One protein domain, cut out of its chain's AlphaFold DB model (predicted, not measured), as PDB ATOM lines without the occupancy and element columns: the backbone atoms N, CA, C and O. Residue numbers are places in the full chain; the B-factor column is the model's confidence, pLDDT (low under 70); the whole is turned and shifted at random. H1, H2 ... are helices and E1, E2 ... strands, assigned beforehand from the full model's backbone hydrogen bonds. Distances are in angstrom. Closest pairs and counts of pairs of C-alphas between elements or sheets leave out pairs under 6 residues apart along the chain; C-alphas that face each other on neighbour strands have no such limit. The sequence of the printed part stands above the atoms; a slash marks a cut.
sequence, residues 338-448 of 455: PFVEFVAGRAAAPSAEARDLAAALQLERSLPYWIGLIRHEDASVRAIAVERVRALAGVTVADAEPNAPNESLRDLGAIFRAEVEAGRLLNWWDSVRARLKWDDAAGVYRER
ATOM      1  N   PRO A 338      -9.895 -53.875 -48.515       96.88
ATOM      2  CA  PRO A 338      -9.883 -53.689 -49.972       96.88
ATOM      3  C   PRO A 338     -11.206 -53.148 -50.534       96.88
ATOM      4  O   PRO A 338     -11.217 -52.417 -51.526       96.88
ATOM      5  N   PHE A 339     -12.338 -53.492 -49.910       97.19
ATOM      6  CA  PHE A 339     -13.644 -52.962 -50.295       97.19
ATOM      7  C   PHE A 339     -13.759 -51.481 -49.932       97.19
ATOM      8  O   PHE A 339     -14.175 -50.672 -50.759       97.19
ATOM      9  N   VAL A 340     -13.347 -51.111 -48.718       98.12
ATOM     10  CA  VAL A 340     -13.352 -49.721 -48.249       98.12
ATOM     11  C   VAL A 340     -12.466 -48.840 -49.132       98.12
ATOM     12  O   VAL A 340     -12.894 -47.754 -49.525       98.12
ATOM     13  N   GLU A 341     -11.266 -49.304 -49.493       97.94
ATOM     14  CA  GLU A 341     -10.370 -48.594 -50.414       97.94
ATOM     15  C   GLU A 341     -11.011 -48.370 -51.787       97.94
ATOM     16  O   GLU A 341     -10.926 -47.268 -52.338       97.94
ATOM     17  N   PHE A 342     -11.693 -49.385 -52.326       98.00
ATOM     18  CA  PHE A 342     -12.449 -49.263 -53.569       98.00
ATOM     19  C   PHE A 342     -13.570 -48.221 -53.455       98.00
ATOM     20  O   PHE A 342     -13.641 -47.310 -54.278       98.00
ATOM     21  N   VAL A 343     -14.418 -48.304 -52.424       97.50
ATOM     22  CA  VAL A 343     -15.539 -47.366 -52.227       97.50
ATOM     23  C   VAL A 343     -15.046 -45.934 -51.980       97.50
ATOM     24  O   VAL A 343     -15.735 -44.971 -52.311       97.50
ATOM     25  N   ALA A 344     -13.839 -45.771 -51.434       97.31
ATOM     26  CA  ALA A 344     -13.189 -44.475 -51.268       97.31
ATOM     27  C   ALA A 344     -12.565 -43.922 -52.565       97.31
ATOM     28  O   ALA A 344     -12.032 -42.812 -52.543       97.31
ATOM     29  N   GLY A 345     -12.588 -44.682 -53.666       97.00
ATOM     30  CA  GLY A 345     -11.961 -44.317 -54.938       97.00
ATOM     31  C   GLY A 345     -10.433 -44.447 -54.947       97.00
ATOM     32  O   GLY A 345      -9.778 -43.844 -55.793       97.00
ATOM     33  N   ARG A 346      -9.849 -45.200 -54.006       97.38
ATOM     34  CA  ARG A 346      -8.388 -45.377 -53.860       97.38
ATOM     35  C   ARG A 346      -7.852 -46.637 -54.529       97.38
ATOM     36  O   ARG A 346      -6.662 -46.706 -54.821       97.38
ATOM     37  N   ALA A 347      -8.719 -47.614 -54.771       97.00
ATOM     38  CA  ALA A 347      -8.375 -48.883 -55.395       97.00
ATOM     39  C   ALA A 347      -9.407 -49.276 -56.461       97.00
ATOM     40  O   ALA A 347     -10.529 -48.768 -56.498       97.00
ATOM     41  N   ALA A 348      -9.026 -50.204 -57.339       95.88
ATOM     42  CA  ALA A 348      -9.973 -50.840 -58.247       95.88
ATOM     43  C   ALA A 348     -10.935 -51.755 -57.473       95.88
ATOM     44  O   ALA A 348     -10.587 -52.286 -56.420       95.88
ATOM     45  N   ALA A 349     -12.134 -51.975 -58.022       94.50
ATOM     46  CA  ALA A 349     -13.091 -52.904 -57.429       94.50
ATOM     47  C   ALA A 349     -12.469 -54.308 -57.305       94.50
ATOM     48  O   ALA A 349     -12.018 -54.841 -58.323       94.50
ATOM     49  N   PRO A 350     -12.485 -54.934 -56.112       91.88
ATOM     50  CA  PRO A 350     -11.890 -56.258 -55.916       91.88
ATOM     51  C   PRO A 350     -12.648 -57.357 -56.676       91.88
ATOM     52  O   PRO A 350     -12.083 -58.398 -57.000       91.88
ATOM     53  N   SER A 351     -13.922 -57.124 -56.999       94.12
ATOM     54  CA  SER A 351     -14.744 -58.007 -57.825       94.12
ATOM     55  C   SER A 351     -15.907 -57.241 -58.470       94.12
ATOM     56  O   SER A 351     -16.194 -56.095 -58.113       94.12
ATOM     57  N   ALA A 352     -16.600 -57.870 -59.426       91.38
ATOM     58  CA  ALA A 352     -17.857 -57.337 -59.961       91.38
ATOM     59  C   ALA A 352     -18.941 -57.258 -58.870       91.38
ATOM     60  O   ALA A 352     -19.598 -56.234 -58.740       91.38
ATOM     61  N   GLU A 353     -19.029 -58.285 -58.015       89.50
ATOM     62  CA  GLU A 353     -19.930 -58.319 -56.853       89.50
ATOM     63  C   GLU A 353     -19.723 -57.103 -55.937       89.50
ATOM     64  O   GLU A 353     -20.690 -56.477 -55.512       89.50
ATOM     65  N   ALA A 354     -18.467 -56.735 -55.669       92.12
ATOM     66  CA  ALA A 354     -18.132 -55.577 -54.850       92.12
ATOM     67  C   ALA A 354     -18.617 -54.260 -55.470       92.12
ATOM     68  O   ALA A 354     -19.158 -53.397 -54.777       92.12
ATOM     69  N   ARG A 355     -18.437 -54.114 -56.788       93.50
ATOM     70  CA  ARG A 355     -18.895 -52.941 -57.538       93.50
ATOM     71  C   ARG A 355     -20.412 -52.810 -57.477       93.50
ATOM     72  O   ARG A 355     -20.909 -51.733 -57.160       93.50
ATOM     73  N   ASP A 356     -21.118 -53.906 -57.733       87.56
ATOM     74  CA  ASP A 356     -22.579 -53.942 -57.728       87.56
ATOM     75  C   ASP A 356     -23.126 -53.634 -56.329       87.56
ATOM     76  O   ASP A 356     -24.046 -52.832 -56.188       87.56
ATOM     77  N   LEU A 357     -22.509 -54.195 -55.281       87.75
ATOM     78  CA  LEU A 357     -22.878 -53.935 -53.890       87.75
ATOM     79  C   LEU A 357     -22.692 -52.459 -53.510       87.75
ATOM     80  O   LEU A 357     -23.596 -51.847 -52.940       87.75
ATOM     81  N   ALA A 358     -21.536 -51.873 -53.839       91.62
ATOM     82  CA  ALA A 358     -21.255 -50.468 -53.557       91.62
ATOM     83  C   ALA A 358     -22.210 -49.521 -54.297       91.62
ATOM     84  O   ALA A 358     -22.656 -48.533 -53.710       91.62
ATOM     85  N   ALA A 359     -22.546 -49.835 -55.554       87.31
ATOM     86  CA  ALA A 359     -23.484 -49.066 -56.364       87.31
ATOM     87  C   ALA A 359     -24.923 -49.179 -55.836       87.31
ATOM     88  O   ALA A 359     -25.577 -48.156 -55.630       87.31
ATOM     89  N   ALA A 360     -25.390 -50.398 -55.549       83.44
ATOM     90  CA  ALA A 360     -26.737 -50.657 -55.038       83.44
ATOM     91  C   ALA A 360     -26.999 -49.946 -53.702       83.44
ATOM     92  O   ALA A 360     -28.078 -49.402 -53.486       83.44
ATOM     93  N   LEU A 361     -25.993 -49.912 -52.824       83.94
ATOM     94  CA  LEU A 361     -26.067 -49.255 -51.518       83.94
ATOM     95  C   LEU A 361     -25.598 -47.789 -51.542       83.94
ATOM     96  O   LEU A 361     -25.655 -47.112 -50.516       83.94
ATOM     97  N   GLN A 362     -25.117 -47.302 -52.691       87.62
ATOM     98  CA  GLN A 362     -24.598 -45.945 -52.890       87.62
ATOM     99  C   GLN A 362     -23.572 -45.531 -51.823       87.62
ATOM    100  O   GLN A 362     -23.597 -44.416 -51.291       87.62
ATOM    101  N   LEU A 363     -22.665 -46.449 -51.483       91.38
ATOM    102  CA  LEU A 363     -21.791 -46.299 -50.316       91.38
ATOM    103  C   LEU A 363     -20.811 -45.133 -50.443       91.38
ATOM    104  O   LEU A 363     -20.473 -44.515 -49.438       91.38
ATOM    105  N   GLU A 364     -20.419 -44.776 -51.668       93.88
ATOM    106  CA  GLU A 364     -19.509 -43.657 -51.933       93.88
ATOM    107  C   GLU A 364     -19.991 -42.350 -51.280       93.88
ATOM    108  O   GLU A 364     -19.186 -41.614 -50.695       93.88
ATOM    109  N   ARG A 365     -21.311 -42.109 -51.310       93.31
ATOM    110  CA  ARG A 365     -21.971 -40.926 -50.735       93.31
ATOM    111  C   ARG A 365     -22.620 -41.171 -49.371       93.31
ATOM    112  O   ARG A 365     -23.135 -40.238 -48.768       93.31
ATOM    113  N   SER A 366     -22.626 -42.398 -48.858       93.69
ATOM    114  CA  SER A 366     -23.354 -42.729 -47.629       93.69
ATOM    115  C   SER A 366     -22.618 -42.234 -46.379       93.69
ATOM    116  O   SER A 366     -21.699 -42.880 -45.876       93.69
ATOM    117  N   LEU A 367     -23.034 -41.087 -45.831       93.75
ATOM    118  CA  LEU A 367     -22.481 -40.571 -44.570       93.75
ATOM    119  C   LEU A 367     -22.598 -41.566 -43.397       93.75
ATOM    120  O   LEU A 367     -21.597 -41.751 -42.707       93.75
ATOM    121  N   PRO A 368     -23.736 -42.256 -43.166       93.44
ATOM    122  CA  PRO A 368     -23.836 -43.251 -42.095       93.44
ATOM    123  C   PRO A 368     -22.824 -44.394 -42.223       93.44
ATOM    124  O   PRO A 368     -22.287 -44.849 -41.214       93.44
ATOM    125  N   TYR A 369     -22.532 -44.833 -43.451       95.75
ATOM    126  CA  TYR A 369     -21.507 -45.843 -43.708       95.75
ATOM    127  C   TYR A 369     -20.123 -45.343 -43.286       95.75
ATOM    128  O   TYR A 369     -19.464 -45.977 -42.465       95.75
ATOM    129  N   TRP A 370     -19.708 -44.169 -43.763       97.19
ATOM    130  CA  TRP A 370     -18.397 -43.618 -43.418       97.19
ATOM    131  C   TRP A 370     -18.264 -43.304 -41.923       97.19
ATOM    132  O   TRP A 370     -17.258 -43.658 -41.318       97.19
ATOM    133  N   ILE A 371     -19.296 -42.737 -41.288       95.56
ATOM    134  CA  ILE A 371     -19.302 -42.509 -39.834       95.56
ATOM    135  C   ILE A 371     -19.169 -43.841 -39.080       95.56
ATOM    136  O   ILE A 371     -18.393 -43.950 -38.132       95.56
ATOM    137  N   GLY A 372     -19.880 -44.879 -39.525       94.50
ATOM    138  CA  GLY A 372     -19.817 -46.205 -38.920       94.50
ATOM    139  C   GLY A 372     -18.467 -46.906 -39.075       94.50
ATOM    140  O   GLY A 372     -18.157 -47.793 -38.283       94.50
ATOM    141  N   LEU A 373     -17.636 -46.528 -40.049       96.12
ATOM    142  CA  LEU A 373     -16.277 -47.057 -40.214       96.12
ATOM    143  C   LEU A 373     -15.240 -46.386 -39.297       96.12
ATOM    144  O   LEU A 373     -14.165 -46.944 -39.099       96.12
ATOM    145  N   ILE A 374     -15.558 -45.256 -38.653       94.19
ATOM    146  CA  ILE A 374     -14.657 -44.607 -37.674       94.19
ATOM    147  C   ILE A 374     -14.359 -45.528 -36.480       94.19
ATOM    148  O   ILE A 374     -13.298 -45.445 -35.877       94.19
ATOM    149  N   ARG A 375     -15.266 -46.454 -36.173       89.75
ATOM    150  CA  ARG A 375     -15.141 -47.475 -35.117       89.75
ATOM    151  C   ARG A 375     -14.590 -48.817 -35.617       89.75
ATOM    152  O   ARG A 375     -14.659 -49.819 -34.911       89.75
ATOM    153  N   HIS A 376     -14.090 -48.872 -36.851       91.75
ATOM    154  CA  HIS A 376     -13.469 -50.080 -37.387       91.75
ATOM    155  C   HIS A 376     -12.180 -50.421 -36.625       91.75
ATOM    156  O   HIS A 376     -11.499 -49.519 -36.143       91.75
ATOM    157  N   GLU A 377     -11.821 -51.701 -36.517       85.94
ATOM    158  CA  GLU A 377     -10.627 -52.143 -35.777       85.94
ATOM    159  C   GLU A 377      -9.310 -51.821 -36.501       85.94
ATOM    160  O   GLU A 377      -8.319 -51.456 -35.866       85.94
ATOM    161  N   ASP A 378      -9.326 -51.855 -37.832       88.81
ATOM    162  CA  ASP A 378      -8.202 -51.454 -38.678       88.81
ATOM    163  C   ASP A 378      -8.044 -49.923 -38.717       88.81
ATOM    164  O   ASP A 378      -8.955 -49.187 -39.107       88.81
ATOM    165  N   ALA A 379      -6.857 -49.460 -38.326       86.81
ATOM    166  CA  ALA A 379      -6.429 -48.066 -38.341       86.81
ATOM    167  C   ALA A 379      -6.544 -47.399 -39.720       86.81
ATOM    168  O   ALA A 379      -6.955 -46.241 -39.812       86.81
ATOM    169  N   SER A 380      -6.191 -48.124 -40.781       91.69
ATOM    170  CA  SER A 380      -6.203 -47.617 -42.155       91.69
ATOM    171  C   SER A 380      -7.631 -47.328 -42.623       91.69
ATOM    172  O   SER A 380      -7.909 -46.251 -43.154       91.69
ATOM    173  N   VAL A 381      -8.566 -48.230 -42.310       94.69
ATOM    174  CA  VAL A 381     -10.001 -48.066 -42.572       94.69
ATOM    175  C   VAL A 381     -10.555 -46.859 -41.817       94.69
ATOM    176  O   VAL A 381     -11.268 -46.047 -42.410       94.69
ATOM    177  N   ARG A 382     -10.184 -46.675 -40.540       93.25
ATOM    178  CA  ARG A 382     -10.581 -45.481 -39.771       93.25
ATOM    179  C   ARG A 382     -10.074 -44.196 -40.417       93.25
ATOM    180  O   ARG A 382     -10.837 -43.243 -40.544       93.25
ATOM    181  N   ALA A 383      -8.814 -44.166 -40.846       92.38
ATOM    182  CA  ALA A 383      -8.226 -42.990 -41.483       92.38
ATOM    183  C   ALA A 383      -8.952 -42.622 -42.790       92.38
ATOM    184  O   ALA A 383      -9.302 -41.457 -42.991       92.38
ATOM    185  N   ILE A 384      -9.250 -43.616 -43.638       96.06
ATOM    186  CA  ILE A 384     -10.059 -43.427 -44.852       96.06
ATOM    187  C   ILE A 384     -11.434 -42.857 -44.488       96.06
ATOM    188  O   ILE A 384     -11.876 -41.873 -45.078       96.06
ATOM    189  N   ALA A 385     -12.102 -43.446 -43.496       96.25
ATOM    190  CA  ALA A 385     -13.427 -43.025 -43.060       96.25
ATOM    191  C   ALA A 385     -13.453 -41.572 -42.562       96.25
ATOM    192  O   ALA A 385     -14.318 -40.797 -42.972       96.25
ATOM    193  N   VAL A 386     -12.481 -41.177 -41.733       95.31
ATOM    194  CA  VAL A 386     -12.330 -39.803 -41.230       95.31
ATOM    195  C   VAL A 386     -12.165 -38.810 -42.380       95.31
ATOM    196  O   VAL A 386     -12.852 -37.788 -42.415       95.31
ATOM    197  N   GLU A 387     -11.290 -39.109 -43.344       95.38
ATOM    198  CA  GLU A 387     -11.094 -38.261 -44.523       95.38
ATOM    199  C   GLU A 387     -12.378 -38.137 -45.346       95.38
ATOM    200  O   GLU A 387     -12.766 -37.030 -45.719       95.38
ATOM    201  N   ARG A 388     -13.083 -39.251 -45.573       96.56
ATOM    202  CA  ARG A 388     -14.341 -39.260 -46.327       96.56
ATOM    203  C   ARG A 388     -15.441 -38.476 -45.625       96.56
ATOM    204  O   ARG A 388     -16.128 -37.708 -46.289       96.56
ATOM    205  N   VAL A 389     -15.592 -38.591 -44.305       96.25
ATOM    206  CA  VAL A 389     -16.571 -37.786 -43.552       96.25
ATOM    207  C   VAL A 389     -16.248 -36.291 -43.660       96.25
ATOM    208  O   VAL A 389     -17.147 -35.496 -43.947       96.25
ATOM    209  N   ARG A 390     -14.974 -35.902 -43.503       95.62
ATOM    210  CA  ARG A 390     -14.527 -34.506 -43.666       95.62
ATOM    211  C   ARG A 390     -14.804 -33.994 -45.083       95.62
ATOM    212  O   ARG A 390     -15.343 -32.901 -45.231       95.62
ATOM    213  N   ALA A 391     -14.495 -34.788 -46.107       95.31
ATOM    214  CA  ALA A 391     -14.711 -34.425 -47.505       95.31
ATOM    215  C   ALA A 391     -16.201 -34.284 -47.852       95.31
ATOM    216  O   ALA A 391     -16.598 -33.297 -48.459       95.31
ATOM    217  N   LEU A 392     -17.034 -35.245 -47.440       94.75
ATOM    218  CA  LEU A 392     -18.448 -35.292 -47.813       94.75
ATOM    219  C   LEU A 392     -19.301 -34.260 -47.076       94.75
ATOM    220  O   LEU A 392     -20.279 -33.789 -47.643       94.75
ATOM    221  N   ALA A 393     -18.991 -33.944 -45.819       92.75
ATOM    222  CA  ALA A 393     -19.855 -33.116 -44.976       92.75
ATOM    223  C   ALA A 393     -19.204 -31.826 -44.462       92.75
ATOM    224  O   ALA A 393     -19.891 -31.008 -43.855       92.75
ATOM    225  N   GLY A 394     -17.892 -31.643 -44.644       90.88
ATOM    226  CA  GLY A 394     -17.169 -30.486 -44.106       90.88
ATOM    227  C   GLY A 394     -17.148 -30.421 -42.575       90.88
ATOM    228  O   GLY A 394     -16.845 -29.372 -42.011       90.88
ATOM    229  N   VAL A 395     -17.490 -31.515 -41.885       91.56
ATOM    230  CA  VAL A 395     -17.520 -31.562 -40.421       91.56
ATOM    231  C   VAL A 395     -16.149 -31.893 -39.855       91.56
ATOM    232  O   VAL A 395     -15.425 -32.746 -40.373       91.56
ATOM    233  N   THR A 396     -15.805 -31.252 -38.741       90.69
ATOM    234  CA  THR A 396     -14.642 -31.651 -37.954       90.69
ATOM    235  C   THR A 396     -14.896 -33.027 -37.354       90.69
ATOM    236  O   THR A 396     -15.920 -33.263 -36.705       90.69
ATOM    237  N   VAL A 397     -13.933 -33.915 -37.572       90.81
ATOM    238  CA  VAL A 397     -13.866 -35.234 -36.944       90.81
ATOM    239  C   VAL A 397     -12.688 -35.195 -35.988       90.81
ATOM    240  O   VAL A 397     -11.589 -34.846 -36.427       90.81
ATOM    241  N   ALA A 398     -12.914 -35.472 -34.707       84.00
ATOM    242  CA  ALA A 398     -11.844 -35.490 -33.715       84.00
ATOM    243  C   ALA A 398     -10.797 -36.548 -34.101       84.00
ATOM    244  O   ALA A 398     -11.163 -37.628 -34.567       84.00
ATOM    245  N   ASP A 399      -9.507 -36.243 -33.930       65.31
ATOM    246  CA  ASP A 399      -8.438 -37.190 -34.251       65.31
ATOM    247  C   ASP A 399      -8.511 -38.389 -33.296       65.31
ATOM    248  O   ASP A 399      -8.028 -38.375 -32.162       65.31
ATOM    249  N   ALA A 400      -9.148 -39.457 -33.764       57.09
ATOM    250  CA  ALA A 400      -9.044 -40.776 -33.175       57.09
ATOM    251  C   ALA A 400      -7.696 -41.372 -33.608       57.09
ATOM    252  O   ALA A 400      -7.656 -42.232 -34.488       57.09
ATOM    253  N   GLU A 401      -6.580 -40.858 -33.069       52.16
ATOM    254  CA  GLU A 401      -5.253 -41.368 -33.430       52.16
ATOM    255  C   GLU A 401      -5.199 -42.898 -33.259       52.16
ATOM    256  O   GLU A 401      -5.535 -43.409 -32.183       52.16
ATOM    257  N   PRO A 402      -4.805 -43.647 -34.301       44.50
ATOM    258  CA  PRO A 402      -4.872 -45.092 -34.279       44.50
ATOM    259  C   PRO A 402      -3.478 -45.688 -34.087       44.50
ATOM    260  O   PRO A 402      -2.680 -45.604 -35.005       44.50
ATOM    261  N   ASN A 403      -3.173 -46.329 -32.954       43.72
ATOM    262  CA  ASN A 403      -1.932 -47.121 -32.868       43.72
ATOM    263  C   ASN A 403      -1.973 -48.379 -31.984       43.72
ATOM    264  O   ASN A 403      -0.946 -49.033 -31.845       43.72
ATOM    265  N   ALA A 404      -3.127 -48.793 -31.452       40.09
ATOM    266  CA  ALA A 404      -3.206 -50.039 -30.686       40.09
ATOM    267  C   ALA A 404      -4.129 -51.069 -31.365       40.09
ATOM    268  O   ALA A 404      -5.354 -50.916 -31.333       40.09
ATOM    269  N   PRO A 405      -3.577 -52.116 -32.003       40.53
ATOM    270  CA  PRO A 405      -4.357 -53.270 -32.418       40.53
ATOM    271  C   PRO A 405      -4.673 -54.092 -31.160       40.53
ATOM    272  O   PRO A 405      -3.759 -54.612 -30.526       40.53
ATOM    273  N   ASN A 406      -5.958 -54.218 -30.814       43.00
ATOM    274  CA  ASN A 406      -6.519 -55.031 -29.712       43.00
ATOM    275  C   ASN A 406      -6.812 -54.351 -28.359       43.00
ATOM    276  O   ASN A 406      -6.984 -55.056 -27.362       43.00
ATOM    277  N   GLU A 407      -6.981 -53.031 -28.291       43.41
ATOM    278  CA  GLU A 407      -7.567 -52.419 -27.087       43.41
ATOM    279  C   GLU A 407      -9.099 -52.590 -27.095       43.41
ATOM    280  O   GLU A 407      -9.835 -51.894 -27.785       43.41
ATOM    281  N   SER A 408      -9.639 -53.538 -26.327       50.75
ATOM    282  CA  SER A 408     -11.069 -53.472 -25.961       50.75
ATOM    283  C   SER A 408     -11.373 -52.128 -25.280       50.75
ATOM    284  O   SER A 408     -10.451 -51.539 -24.717       50.75
ATOM    285  N   LEU A 409     -12.644 -51.707 -25.194       52.16
ATOM    286  CA  LEU A 409     -13.077 -50.496 -24.456       52.16
ATOM    287  C   LEU A 409     -12.544 -50.373 -23.002       52.16
ATOM    288  O   LEU A 409     -12.700 -49.333 -22.370       52.16
ATOM    289  N   ARG A 410     -11.933 -51.441 -22.476       49.66
ATOM    290  CA  ARG A 410     -11.244 -51.554 -21.183       49.66
ATOM    291  C   ARG A 410     -10.028 -50.650 -21.036       49.66
ATOM    292  O   ARG A 410      -9.798 -50.161 -19.936       49.66
ATOM    293  N   ASP A 411      -9.273 -50.438 -22.112       56.34
ATOM    294  CA  ASP A 411      -8.359 -49.305 -22.188       56.34
ATOM    295  C   ASP A 411      -9.206 -48.167 -22.745       56.34
ATOM    296  O   ASP A 411      -9.482 -48.113 -23.943       56.34
ATOM    297  N   LEU A 412      -9.678 -47.263 -21.879       58.94
ATOM    298  CA  LEU A 412     -10.519 -46.103 -22.238       58.94
ATOM    299  C   LEU A 412      -9.810 -45.104 -23.199       58.94
ATOM    300  O   LEU A 412     -10.208 -43.945 -23.316       58.94
ATOM    301  N   GLY A 413      -8.739 -45.536 -23.869       63.09
ATOM    302  CA  GLY A 413      -7.908 -44.831 -24.827       63.09
ATOM    303  C   GLY A 413      -8.570 -44.627 -26.191       63.09
ATOM    304  O   GLY A 413      -9.654 -44.054 -26.312       63.09
ATOM    305  N   ALA A 414      -7.863 -44.992 -27.262       61.22
ATOM    306  CA  ALA A 414      -8.200 -44.565 -28.623       61.22
ATOM    307  C   ALA A 414      -9.525 -45.145 -29.146       61.22
ATOM    308  O   ALA A 414     -10.268 -44.445 -29.838       61.22
ATOM    309  N   ILE A 415      -9.849 -46.391 -28.790       69.06
ATOM    310  CA  ILE A 415     -11.061 -47.065 -29.272       69.06
ATOM    311  C   ILE A 415     -12.316 -46.475 -28.629       69.06
ATOM    312  O   ILE A 415     -13.274 -46.182 -29.340       69.06
ATOM    313  N   PHE A 416     -12.296 -46.169 -27.328       81.00
ATOM    314  CA  PHE A 416     -13.416 -45.466 -26.695       81.00
ATOM    315  C   PHE A 416     -13.653 -44.082 -27.317       81.00
ATOM    316  O   PHE A 416     -14.795 -43.733 -27.614       81.00
ATOM    317  N   ARG A 417     -12.585 -43.326 -27.620       84.12
ATOM    318  CA  ARG A 417     -12.705 -42.039 -28.331       84.12
ATOM    319  C   ARG A 417     -13.354 -42.189 -29.708       84.12
ATOM    320  O   ARG A 417     -14.210 -41.380 -30.054       84.12
ATOM    321  N   ALA A 418     -12.988 -43.220 -30.470       87.69
ATOM    322  CA  ALA A 418     -13.599 -43.499 -31.768       87.69
ATOM    323  C   ALA A 418     -15.097 -43.839 -31.650       87.69
ATOM    324  O   ALA A 418     -15.902 -43.370 -32.456       87.69
ATOM    325  N   GLU A 419     -15.489 -44.610 -30.631       90.31
ATOM    326  CA  GLU A 419     -16.895 -44.967 -30.393       90.31
ATOM    327  C   GLU A 419     -17.744 -43.743 -30.015       90.31
ATOM    328  O   GLU A 419     -18.837 -43.563 -30.565       90.31
ATOM    329  N   VAL A 420     -17.223 -42.882 -29.130       91.00
ATOM    330  CA  VAL A 420     -17.845 -41.605 -28.730       91.00
ATOM    331  C   VAL A 420     -17.965 -40.661 -29.923       91.00
ATOM    332  O   VAL A 420     -19.026 -40.086 -30.157       91.00
ATOM    333  N   GLU A 421     -16.909 -40.541 -30.726       93.50
ATOM    334  CA  GLU A 421     -16.909 -39.670 -31.899       93.50
ATOM    335  C   GLU A 421     -17.908 -40.140 -32.963       93.50
ATOM    336  O   GLU A 421     -18.683 -39.340 -33.491       93.50
ATOM    337  N   ALA A 422     -17.971 -41.446 -33.231       93.81
ATOM    338  CA  ALA A 422     -18.986 -42.012 -34.112       93.81
ATOM    339  C   ALA A 422     -20.409 -41.777 -33.564       93.81
ATOM    340  O   ALA A 422     -21.307 -41.422 -34.325       93.81
ATOM    341  N   GLY A 423     -20.616 -41.905 -32.246       92.00
ATOM    342  CA  GLY A 423     -21.891 -41.591 -31.588       92.00
ATOM    343  C   GLY A 423     -22.305 -40.127 -31.773       92.00
ATOM    344  O   GLY A 423     -23.431 -39.844 -32.196       92.00
ATOM    345  N   ARG A 424     -21.374 -39.193 -31.542       95.06
ATOM    346  CA  ARG A 424     -21.562 -37.753 -31.772       95.06
ATOM    347  C   ARG A 424     -21.929 -37.458 -33.226       95.06
ATOM    348  O   ARG A 424     -22.882 -36.718 -33.473       95.06
ATOM    349  N   LEU A 425     -21.204 -38.040 -34.183       95.19
ATOM    350  CA  LEU A 425     -21.430 -37.835 -35.615       95.19
ATOM    351  C   LEU A 425     -22.759 -38.437 -36.093       95.19
ATOM    352  O   LEU A 425     -23.443 -37.806 -36.894       95.19
ATOM    353  N   LEU A 426     -23.177 -39.602 -35.585       93.50
ATOM    354  CA  LEU A 426     -24.494 -40.178 -35.897       93.50
ATOM    355  C   LEU A 426     -25.643 -39.328 -35.332       93.50
ATOM    356  O   LEU A 426     -26.657 -39.142 -36.006       93.50
ATOM    357  N   ASN A 427     -25.483 -38.772 -34.127       91.19
ATOM    358  CA  ASN A 427     -26.448 -37.828 -33.554       91.19
ATOM    359  C   ASN A 427     -26.519 -36.524 -34.358       91.19
ATOM    360  O   ASN A 427     -27.613 -36.037 -34.648       91.19
ATOM    361  N   TRP A 428     -25.364 -35.987 -34.766       94.31
ATOM    362  CA  TRP A 428     -25.305 -34.851 -35.683       94.31
ATOM    363  C   TRP A 428     -26.042 -35.168 -36.987       94.31
ATOM    364  O   TRP A 428     -26.970 -34.437 -37.334       94.31
ATOM    365  N   TRP A 429     -25.710 -36.282 -37.648       93.06
ATOM    366  CA  TRP A 429     -26.342 -36.722 -38.892       93.06
ATOM    367  C   TRP A 429     -27.864 -36.761 -38.765       93.06
ATOM    368  O   TRP A 429     -28.554 -36.145 -39.572       93.06
ATOM    369  N   ASP A 430     -28.410 -37.397 -37.728       88.88
ATOM    370  CA  ASP A 430     -29.862 -37.460 -37.543       88.88
ATOM    371  C   ASP A 430     -30.514 -36.086 -37.361       88.88
ATOM    372  O   ASP A 430     -31.628 -35.869 -37.845       88.88
ATOM    373  N   SER A 431     -29.821 -35.145 -36.714       90.38
ATOM    374  CA  SER A 431     -30.329 -33.787 -36.503       90.38
ATOM    375  C   SER A 431     -30.343 -32.927 -37.775       90.38
ATOM    376  O   SER A 431     -31.150 -31.999 -37.877       90.38
ATOM    377  N   VAL A 432     -29.479 -33.230 -38.756       92.19
ATOM    378  CA  VAL A 432     -29.313 -32.411 -39.970       92.19
ATOM    379  C   VAL A 432     -29.724 -33.111 -41.266       92.19
ATOM    380  O   VAL A 432     -29.932 -32.430 -42.268       92.19
ATOM    381  N   ARG A 433     -29.896 -34.441 -41.291       91.19
ATOM    382  CA  ARG A 433     -30.104 -35.234 -42.525       91.19
ATOM    383  C   ARG A 433     -31.253 -34.743 -43.405       91.19
ATOM    384  O   ARG A 433     -31.168 -34.825 -44.622       91.19
ATOM    385  N   ALA A 434     -32.316 -34.201 -42.806       86.31
ATOM    386  CA  ALA A 434     -33.455 -33.651 -43.544       86.31
ATOM    387  C   ALA A 434     -33.112 -32.347 -44.294       86.31
ATOM    388  O   ALA A 434     -33.737 -32.029 -45.308       86.31
ATOM    389  N   ARG A 435     -32.118 -31.598 -43.802       91.56
ATOM    390  CA  ARG A 435     -31.625 -30.341 -44.381       91.56
ATOM    391  C   ARG A 435     -30.426 -30.543 -45.302       91.56
ATOM    392  O   ARG A 435     -30.202 -29.708 -46.174       91.56
ATOM    393  N   LEU A 436     -29.684 -31.637 -45.143       90.81
ATOM    394  CA  LEU A 436     -28.579 -31.974 -46.033       90.81
ATOM    395  C   LEU A 436     -29.091 -32.344 -47.431       90.81
ATOM    396  O   LEU A 436     -30.022 -33.135 -47.604       90.81
ATOM    397  N   LYS A 437     -28.457 -31.769 -48.451       92.25
ATOM    398  CA  LYS A 437     -28.662 -32.125 -49.854       92.25
ATOM    399  C   LYS A 437     -27.334 -32.444 -50.500       92.25
ATOM    400  O   LYS A 437     -26.355 -31.739 -50.291       92.25
ATOM    401  N   TRP A 438     -27.340 -33.516 -51.276       92.50
ATOM    402  CA  TRP A 438     -26.217 -33.881 -52.116       92.50
ATOM    403  C   TRP A 438     -26.085 -32.880 -53.270       92.50
ATOM    404  O   TRP A 438     -27.077 -32.589 -53.941       92.50
ATOM    405  N   ASP A 439     -24.886 -32.339 -53.459       93.50
ATOM    406  CA  ASP A 439     -24.500 -31.509 -54.597       93.50
ATOM    407  C   ASP A 439     -23.655 -32.366 -55.548       93.50
ATOM    408  O   ASP A 439     -22.483 -32.623 -55.274       93.50
ATOM    409  N   ASP A 440     -24.255 -32.824 -56.653       90.56
ATOM    410  CA  ASP A 440     -23.589 -33.697 -57.629       90.56
ATOM    411  C   ASP A 440     -22.353 -33.047 -58.268       90.56
ATOM    412  O   ASP A 440     -21.394 -33.741 -58.591       90.56
ATOM    413  N   ALA A 441     -22.356 -31.720 -58.443       91.44
ATOM    414  CA  ALA A 441     -21.246 -31.016 -59.078       91.44
ATOM    415  C   ALA A 441     -20.044 -30.891 -58.136       91.44
ATOM    416  O   ALA A 441     -18.898 -30.964 -58.577       91.44
ATOM    417  N   ALA A 442     -20.308 -30.691 -56.845       90.81
ATOM    418  CA  ALA A 442     -19.266 -30.564 -55.835       90.81
ATOM    419  C   ALA A 442     -18.874 -31.906 -55.189       90.81
ATOM    420  O   ALA A 442     -17.819 -31.978 -54.566       90.81
ATOM    421  N   GLY A 443     -19.701 -32.948 -55.314       92.19
ATOM    422  CA  GLY A 443     -19.478 -34.246 -54.675       92.19
ATOM    423  C   GLY A 443     -19.551 -34.187 -53.146       92.19
ATOM    424  O   GLY A 443     -18.848 -34.935 -52.467       92.19
ATOM    425  N   VAL A 444     -20.357 -33.272 -52.594       95.38
ATOM    426  CA  VAL A 444     -20.470 -33.029 -51.145       95.38
ATOM    427  C   VAL A 444     -21.916 -32.777 -50.725       95.38
ATOM    428  O   VAL A 444     -22.771 -32.408 -51.529       95.38
ATOM    429  N   TYR A 445     -22.191 -32.921 -49.433       93.25
ATOM    430  CA  TYR A 445     -23.431 -32.472 -48.820       93.25
ATOM    431  C   TYR A 445     -23.361 -30.990 -48.462       93.25
ATOM    432  O   TYR A 445     -22.415 -30.524 -47.829       93.25
ATOM    433  N   ARG A 446     -24.416 -30.255 -48.814       93.12
ATOM    434  CA  ARG A 446     -24.648 -28.880 -48.369       93.12
ATOM    435  C   ARG A 446     -25.895 -28.831 -47.509       93.12
ATOM    436  O   ARG A 446     -26.929 -29.404 -47.861       93.12
ATOM    437  N   GLU A 447     -25.804 -28.148 -46.378       90.81
ATOM    438  CA  GLU A 447     -26.986 -27.838 -45.588       90.81
ATOM    439  C   GLU A 447     -27.798 -26.778 -46.332       90.81
ATOM    440  O   GLU A 447     -27.266 -25.744 -46.743       90.81
ATOM    441  N   ARG A 448     -29.089 -27.042 -46.556       84.50
ATOM    442  CA  ARG A 448     -29.988 -25.999 -47.047       84.50
ATOM    443  C   ARG A 448     -29.992 -24.858 -46.031       84.50
ATOM    444  O   ARG A 448     -30.127 -25.149 -44.838       84.50
TER     445      ARG A 448
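What this domain is: This is residues 338 to 448 of the 455 residues of an uncharacterized protein of Phycisphaeraceae bacterium (UniProt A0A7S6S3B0). Three helices, H3, H4 and H5, make the core: short H3 lies between the longer H4 and H5 and packs on both, its line running close to theirs. H1 packs on the first part of H4, H2 lies farther out near H1, and a small hairpin of strands, E1 and E2, sits by the last residues of H4. The 111 printed residues hold five named helices and then two named strands, in the order H1 H2 H3 H4 H5 E1 E2; the sheet E1 - E2 is antiparallel and the class is mostly helix. The whole is compact, with a radius of gyration of the C-alphas of 14.5 A, and flat in outline, spanning 42 by 36 by 18 A.

How they stand to each other: H1, residues 338 to 343, and H2, residues 352 to 360, are close but not clearly touching; their closest C-alphas, those of Val 343 and Ala 358, are 6.6 A apart. H1 touches H4, residues 379 to 393, at a shallow tilt of 4 degrees, the same way; H4 uses residues 381 to 384 alone, and the closest C-alphas, Val 340 and Val 381, are 6.8 A apart. H3, residues 367 to 373, forms a helical hairpin with H4, at a shallow tilt of 16 degrees, opposite ways, with the C-alphas of Trp 370 and Ala 385 closest at 5.0 A. H3 also touches H5, residues 414 to 432, at a shallow tilt of 10 degrees, opposite ways; H5 uses residues 422 to 429 alone, and the closest C-alphas, Ile 371 and Ala 422, are 5.8 A apart. H4 and H5 are apart. E1, residues 436 to 439, and E2, residues 444 to 447, form an antiparallel hairpin, with N 437 and O 446 at 2.9 A and N 446 and O 437 at 2.9 A, within hydrogen-bond range. The closest C-alphas of H4 and E2 are those of Leu 392 and Val 444, 4.5 A apart. In H1, H2, H3, H4 and H5 every O i to N i+4 pair is within hydrogen-bond range.

Where its parts are: H1 begins at C-alpha 338, (-9.883, -53.689, -49.972). From first to last C-alpha H2 measures 12.2 A, H4 21.2 A and H5, the longest helix, 26.9 A. H5 begins at C-alpha 414, (-8.200, -44.565, -28.623). E2 ends at C-alpha 447, (-26.986, -27.838, -45.588).

The domain as a whole: The two C-alphas farthest apart, those of Arg 410 and Ala 441, are 44.2 A apart. The printed part has no cut. The link from H4 to H5, residues 394 to 413, is long. The mean pLDDT of the printed part is 86.3, and residues 399 to 415, of which 414 and 415 belong to H5, are under 70.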